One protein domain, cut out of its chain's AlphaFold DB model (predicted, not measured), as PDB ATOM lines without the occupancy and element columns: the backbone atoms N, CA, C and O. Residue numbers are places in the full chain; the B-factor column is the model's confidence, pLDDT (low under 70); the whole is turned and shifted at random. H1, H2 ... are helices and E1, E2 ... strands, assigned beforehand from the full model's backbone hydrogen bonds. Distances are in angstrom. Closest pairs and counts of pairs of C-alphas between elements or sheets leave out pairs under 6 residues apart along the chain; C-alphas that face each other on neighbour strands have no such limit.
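AT A GLANCE: This is residues 279 to 329 of the 532 residues of the protein "Phosphate regulon sensor protein" of Methylibium sp. T29-B (UniProt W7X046). Two helices, H1 and H2, pack on each other at a slant and run the same way from one end of the domain, where the short strands E1 and E2 pair as a small ribbon. From the far end of H1 a long link loops out and folds back to E2, and residues 295 to 301 stick out there. The printed part has 51 residues with two named strands and two named helices, in the order E1, H1, E2, H2; the sheet, E1 - E2, is antiparallel. The class is mostly helix. The whole is compact, with a radius of gyration of the C-alphas of 11.2 A, yet elongated, spanning 34 by 20 by 15 A.

IN THESE COORDINATES: E1 is residues 279 to 281, with C-alpha 279 at (32.667, -51.333, -43.903). H1, residues 282 to 296, is 21.1 A long from first to last C-alpha. E2 is residues 311 to 314, 9.6 A long. H2, residues 316 to 328, is 18.1 A long, with C-alpha 328 at (28.169, -27.806, -37.651).

HOW THE PARTS SIT: E1 and E2 are antiparallel neighbours at 130 degrees; N 280 and O 312 are 2.8 A apart, within hydrogen-bond range. H1 and H2 touch; their closest C-alphas, those of Val 289 and Glu 324, are 6.5 A apart. Their lines stand at a steep tilt of 47 degrees. In H1 and H2 every O i to N i+4 pair is within hydrogen-bond range.

THE WHOLE: The C-alphas farthest apart are those of Glu 299 and Thr 313, 34.4 A. The printed part has no cut. The link H1 to E2, residues 297 to 310, is long. Residues 327 to 329 have pLDDT under 70.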
ATOM      1  N   THR A 279      33.959 -51.329 -44.605       88.00
ATOM      2  CA  THR A 279      32.667 -51.333 -43.903       88.00
ATOM      3  C   THR A 279      32.766 -50.451 -42.659       88.00
ATOM      4  O   THR A 279      33.659 -50.639 -41.835       88.00
ATOM      5  N   VAL A 280      31.860 -49.484 -42.528       87.94
ATOM      6  CA  VAL A 280      31.820 -48.495 -41.444       87.94
ATOM      7  C   VAL A 280      30.442 -48.527 -40.790       87.94
ATOM      8  O   VAL A 280      29.429 -48.443 -41.483       87.94
ATOM      9  N   ASP A 281      30.404 -48.614 -39.459       88.62
ATOM     10  CA  ASP A 281      29.189 -48.360 -38.681       88.62
ATOM     11  C   ASP A 281      28.950 -46.845 -38.605       88.62
ATOM     12  O   ASP A 281      29.588 -46.110 -37.843       88.62
ATOM     13  N   LEU A 282      28.040 -46.377 -39.457       87.75
ATOM     14  CA  LEU A 282      27.665 -44.975 -39.579       87.75
ATOM     15  C   LEU A 282      26.891 -44.508 -38.333       87.75
ATOM     16  O   LEU A 282      27.010 -43.350 -37.940       87.75
ATOM     17  N   SER A 283      26.161 -45.400 -37.655       87.25
ATOM     18  CA  SER A 283      25.466 -45.103 -36.396       87.25
ATOM     19  C   SER A 283      26.450 -44.817 -35.264       87.25
ATOM     20  O   SER A 283      26.287 -43.855 -34.508       87.25
ATOM     21  N   GLN A 284      27.503 -45.629 -35.159       87.25
ATOM     22  CA  GLN A 284      28.560 -45.432 -34.176       87.25
ATOM     23  C   GLN A 284      29.369 -44.163 -34.482       87.25
ATOM     24  O   GLN A 284      29.613 -43.357 -33.585       87.25
ATOM     25  N   LEU A 285      29.727 -43.942 -35.753       84.75
ATOM     26  CA  LEU A 285      30.458 -42.748 -36.184       84.75
ATOM     27  C   LEU A 285      29.660 -41.457 -35.939       84.75
ATOM     28  O   LEU A 285      30.211 -40.479 -35.434       84.75
ATOM     29  N   ALA A 286      28.356 -41.476 -36.233       86.31
ATOM     30  CA  ALA A 286      27.433 -40.384 -35.940       86.31
ATOM     31  C   ALA A 286      27.387 -40.047 -34.444       86.31
ATOM     32  O   ALA A 286      27.443 -38.876 -34.075       86.31
ATOM     33  N   SER A 287      27.335 -41.074 -33.589       85.94
ATOM     34  CA  SER A 287      27.301 -40.905 -32.131       85.94
ATOM     35  C   SER A 287      28.559 -40.184 -31.629       85.94
ATOM     36  O   SER A 287      28.450 -39.163 -30.958       85.94
ATOM     37  N   TYR A 288      29.751 -40.631 -32.049       85.75
ATOM     38  CA  TYR A 288      31.020 -40.005 -31.647       85.75
ATOM     39  C   TYR A 288      31.139 -38.531 -32.052       85.75
ATOM     40  O   TYR A 288      31.647 -37.720 -31.277       85.75
ATOM     41  N   VAL A 289      30.701 -38.178 -33.263       84.62
ATOM     42  CA  VAL A 289      30.744 -36.790 -33.743       84.62
ATOM     43  C   VAL A 289      29.776 -35.911 -32.950       84.62
ATOM     44  O   VAL A 289      30.123 -34.792 -32.579       84.62
ATOM     45  N   ILE A 290      28.578 -36.412 -32.644       83.94
ATOM     46  CA  ILE A 290      27.585 -35.664 -31.867       83.94
ATOM     47  C   ILE A 290      28.050 -35.463 -30.420       83.94
ATOM     48  O   ILE A 290      27.928 -34.350 -29.909       83.94
ATOM     49  N   ASP A 291      28.669 -36.469 -29.799       83.44
ATOM     50  CA  ASP A 291      29.294 -36.340 -28.476       83.44
ATOM     51  C   ASP A 291      30.436 -35.307 -28.463       83.44
ATOM     52  O   ASP A 291      30.715 -34.697 -27.428       83.44
ATOM     53  N   ASP A 292      31.138 -35.105 -29.584       79.62
ATOM     54  CA  ASP A 292      32.165 -34.063 -29.716       79.62
ATOM     55  C   ASP A 292      31.549 -32.670 -29.884       79.62
ATOM     56  O   ASP A 292      31.901 -31.750 -29.145       79.62
ATOM     57  N   LEU A 293      30.544 -32.528 -30.752       79.25
ATOM     58  CA  LEU A 293      29.810 -31.273 -30.946       79.25
ATOM     59  C   LEU A 293      29.074 -30.815 -29.672       79.25
ATOM     60  O   LEU A 293      29.058 -29.620 -29.374       79.25
ATOM     61  N   GLN A 294      28.517 -31.740 -28.881       79.88
ATOM     62  CA  GLN A 294      27.920 -31.425 -27.576       79.88
ATOM     63  C   GLN A 294      28.966 -30.946 -26.561       79.88
ATOM     64  O   GLN A 294      28.701 -30.008 -25.814       79.88
ATOM     65  N   ARG A 295      30.175 -31.529 -26.556       78.69
ATOM     66  CA  ARG A 295      31.287 -31.057 -25.709       78.69
ATOM     67  C   ARG A 295      31.795 -29.673 -26.120       78.69
ATOM     68  O   ARG A 295      32.212 -28.911 -25.253       78.69
ATOM     69  N   GLN A 296      31.740 -29.335 -27.409       73.75
ATOM     70  CA  GLN A 296      32.108 -28.009 -27.920       73.75
ATOM     71  C   GLN A 296      31.037 -26.934 -27.643       73.75
ATOM     72  O   GLN A 296      31.377 -25.760 -27.511       73.75
ATOM     73  N   ALA A 297      29.757 -27.312 -27.536       74.50
ATOM     74  CA  ALA A 297      28.637 -26.391 -27.317       74.50
ATOM     75  C   ALA A 297      27.619 -26.928 -26.278       74.50
ATOM     76  O   ALA A 297      26.472 -27.209 -26.637       74.50
ATOM     77  N   PRO A 298      27.992 -27.041 -24.986       76.88
ATOM     78  CA  PRO A 298      27.179 -27.715 -23.962       76.88
ATOM     79  C   PRO A 298      25.826 -27.044 -23.673       76.88
ATOM     80  O   PRO A 298      24.904 -27.690 -23.179       76.88
ATOM     81  N   GLU A 299      25.669 -25.759 -24.000       77.25
ATOM     82  CA  GLU A 299      24.404 -25.029 -23.831       77.25
ATOM     83  C   GLU A 299      23.389 -25.302 -24.962       77.25
ATOM     84  O   GLU A 299      22.197 -25.002 -24.831       77.25
ATOM     85  N   ARG A 300      23.823 -25.905 -26.079       74.19
ATOM     86  CA  ARG A 300      22.989 -26.156 -27.262       74.19
ATOM     87  C   ARG A 300      22.162 -27.436 -27.093       74.19
ATOM     88  O   ARG A 300      22.631 -28.540 -27.354       74.19
ATOM     89  N   ARG A 301      20.887 -27.290 -26.721       74.00
ATOM     90  CA  ARG A 301      19.928 -28.410 -26.638       74.00
ATOM     91  C   ARG A 301      19.492 -28.873 -28.036       74.00
ATOM     92  O   ARG A 301      18.968 -28.070 -28.805       74.00
ATOM     93  N   VAL A 302      19.671 -30.159 -28.349       76.00
ATOM     94  CA  VAL A 302      19.310 -30.780 -29.642       76.00
ATOM     95  C   VAL A 302      18.679 -32.158 -29.396       76.00
ATOM     96  O   VAL A 302      19.233 -32.941 -28.629       76.00
ATOM     97  N   ASP A 303      17.548 -32.468 -30.042       77.75
ATOM     98  CA  ASP A 303      17.013 -33.843 -30.108       77.75
ATOM     99  C   ASP A 303      17.744 -34.612 -31.217       77.75
ATOM    100  O   ASP A 303      17.756 -34.186 -32.374       77.75
ATOM    101  N   VAL A 304      18.375 -35.728 -30.857       80.81
ATOM    102  CA  VAL A 304      19.237 -36.522 -31.739       80.81
ATOM    103  C   VAL A 304      18.663 -37.923 -31.867       80.81
ATOM    104  O   VAL A 304      18.499 -38.634 -30.878       80.81
ATOM    105  N   ARG A 305      18.397 -38.351 -33.106       81.62
ATOM    106  CA  ARG A 305      17.876 -39.690 -33.408       81.62
ATOM    107  C   ARG A 305      18.728 -40.349 -34.480       81.62
ATOM    108  O   ARG A 305      18.676 -39.968 -35.645       81.62
ATOM    109  N   ILE A 306      19.502 -41.343 -34.061       83.44
ATOM    110  CA  ILE A 306      20.388 -42.131 -34.918       83.44
ATOM    111  C   ILE A 306      19.735 -43.504 -35.109       83.44
ATOM    112  O   ILE A 306      19.391 -44.168 -34.131       83.44
ATOM    113  N   ALA A 307      19.539 -43.934 -36.357       83.88
ATOM    114  CA  ALA A 307      19.085 -45.296 -36.641       83.88
ATOM    115  C   ALA A 307      20.199 -46.291 -36.258       83.88
ATOM    116  O   ALA A 307      21.345 -46.041 -36.630       83.88
ATOM    117  N   PRO A 308      19.922 -47.385 -35.525       84.25
ATOM    118  CA  PRO A 308      20.955 -48.314 -35.065       84.25
ATOM    119  C   PRO A 308      21.452 -49.246 -36.183       84.25
ATOM    120  O   PRO A 308      20.672 -49.662 -37.037       84.25
ATOM    121  N   GLY A 309      22.734 -49.625 -36.130       86.31
ATOM    122  CA  GLY A 309      23.324 -50.661 -36.988       86.31
ATOM    123  C   GLY A 309      23.434 -50.304 -38.475       86.31
ATOM    124  O   GLY A 309      23.384 -51.196 -39.321       86.31
ATOM    125  N   LEU A 310      23.553 -49.016 -38.814       87.38
ATOM    126  CA  LEU A 310      23.648 -48.547 -40.195       87.38
ATOM    127  C   LEU A 310      25.067 -48.775 -40.739       87.38
ATOM    128  O   LEU A 310      25.934 -47.908 -40.649       87.38
ATOM    129  N   LEU A 311      25.298 -49.956 -41.308       88.38
ATOM    130  CA  LEU A 311      26.559 -50.310 -41.960       88.38
ATOM    131  C   LEU A 311      26.592 -49.785 -43.402       88.38
ATOM    132  O   LEU A 311      25.694 -50.075 -44.191       88.38
ATOM    133  N   VAL A 312      27.651 -49.059 -43.765       86.75
ATOM    134  CA  VAL A 312      27.900 -48.599 -45.144       86.75
ATOM    135  C   VAL A 312      29.315 -48.932 -45.602       86.75
ATOM    136  O   VAL A 312      30.223 -49.079 -44.787       86.75
ATOM    137  N   THR A 313      29.523 -48.999 -46.916       83.81
ATOM    138  CA  THR A 313      30.864 -49.092 -47.506       83.81
ATOM    139  C   THR A 313      31.358 -47.698 -47.876       83.81
ATOM    140  O   THR A 313      30.792 -47.057 -48.760       83.81
ATOM    141  N   GLY A 314      32.429 -47.231 -47.240       85.56
ATOM    142  CA  GLY A 314      33.002 -45.912 -47.499       85.56
ATOM    143  C   GLY A 314      34.324 -45.691 -46.774       85.56
ATOM    144  O   GLY A 314      34.811 -46.571 -46.066       85.56
ATOM    145  N   ASP A 315      34.917 -44.519 -46.974       82.12
ATOM    146  CA  ASP A 315      36.090 -44.096 -46.211       82.12
ATOM    147  C   ASP A 315      35.627 -43.501 -44.866       82.12
ATOM    148  O   ASP A 315      34.818 -42.565 -44.870       82.12
ATOM    149  N   PRO A 316      36.089 -44.017 -43.712       77.94
ATOM    150  CA  PRO A 316      35.627 -43.566 -42.398       77.94
ATOM    151  C   PRO A 316      35.989 -42.103 -42.118       77.94
ATOM    152  O   PRO A 316      35.261 -41.419 -41.401       77.94
ATOM    153  N   THR A 317      37.091 -41.611 -42.687       75.00
ATOM    154  CA  THR A 317      37.583 -40.243 -42.505       75.00
ATOM    155  C   THR A 317      36.705 -39.273 -43.284       75.00
ATOM    156  O   THR A 317      36.231 -38.286 -42.726       75.00
ATOM    157  N   LEU A 318      36.413 -39.590 -44.551       79.69
ATOM    158  CA  LEU A 318      35.521 -38.781 -45.388       79.69
ATOM    159  C   LEU A 318      34.087 -38.774 -44.851       79.69
ATOM    160  O   LEU A 318      33.477 -37.709 -44.755       79.69
ATOM    161  N   LEU A 319      33.563 -39.937 -44.450       84.12
ATOM    162  CA  LEU A 319      32.236 -40.037 -43.839       84.12
ATOM    163  C   LEU A 319      32.152 -39.190 -42.565       84.12
ATOM    164  O   LEU A 319      31.168 -38.477 -42.378       84.12
ATOM    165  N   ARG A 320      33.197 -39.190 -41.726       80.62
ATOM    166  CA  ARG A 320      33.257 -38.339 -40.531       80.62
ATOM    167  C   ARG A 320      33.204 -36.848 -40.877       80.62
ATOM    168  O   ARG A 320      32.422 -36.128 -40.265       80.62
ATOM    169  N   VAL A 321      33.982 -36.400 -41.865       76.38
ATOM    170  CA  VAL A 321      34.001 -34.991 -42.304       76.38
ATOM    171  C   VAL A 321      32.633 -34.552 -42.837       76.38
ATOM    172  O   VAL A 321      32.155 -33.476 -42.483       76.38
ATOM    173  N   VAL A 322      31.960 -35.389 -43.636       80.56
ATOM    174  CA  VAL A 322      30.598 -35.102 -44.127       80.56
ATOM    175  C   VAL A 322      29.614 -34.936 -42.965       80.56
ATOM    176  O   VAL A 322      28.831 -33.986 -42.959       80.56
ATOM    177  N   LEU A 323      29.674 -35.823 -41.968       81.38
ATOM    178  CA  LEU A 323      28.824 -35.766 -40.777       81.38
ATOM    179  C   LEU A 323      29.088 -34.499 -39.942       81.38
ATOM    180  O   LEU A 323      28.144 -33.795 -39.582       81.38
ATOM    181  N   GLU A 324      30.357 -34.156 -39.705       73.75
ATOM    182  CA  GLU A 324      30.758 -32.928 -39.003       73.75
ATOM    183  C   GLU A 324      30.240 -31.667 -39.713       73.75
ATOM    184  O   GLU A 324      29.602 -30.827 -39.077       73.75
ATOM    185  N   ILE A 325      30.410 -31.557 -41.037       70.25
ATOM    186  CA  ILE A 325      29.916 -30.416 -41.832       70.25
ATOM    187  C   ILE A 325      28.381 -30.319 -41.784       70.25
ATOM    188  O   ILE A 325      27.831 -29.225 -41.597       70.25
ATOM    189  N   CYS A 326      27.679 -31.451 -41.914       70.69
ATOM    190  CA  CYS A 326      26.214 -31.489 -41.912       70.69
ATOM    191  C   CYS A 326      25.595 -30.990 -40.597       70.69
ATOM    192  O   CYS A 326      24.497 -30.432 -40.631       70.69
ATOM    193  N   TRP A 327      26.279 -31.165 -39.460       65.31
ATOM    194  CA  TRP A 327      25.772 -30.783 -38.133       65.31
ATOM    195  C   TRP A 327      26.369 -29.486 -37.567       65.31
ATOM    196  O   TRP A 327      25.717 -28.815 -36.755       65.31
ATOM    197  N   ALA A 328      27.561 -29.085 -38.018       59.47
ATOM    198  CA  ALA A 328      28.169 -27.806 -37.651       59.47
ATOM    199  C   ALA A 328      27.449 -26.599 -38.282       59.47
ATOM    200  O   ALA A 328      27.406 -25.530 -37.675       59.47
ATOM    201  N   THR A 329      26.854 -26.758 -39.471       50.28
ATOM    202  CA  THR A 329      26.269 -25.648 -40.243       50.28
ATOM    203  C   THR A 329      24.920 -25.169 -39.664       50.28
ATOM    204  O   THR A 329      23.935 -25.918 -39.707       50.28
TER     205      THR A 329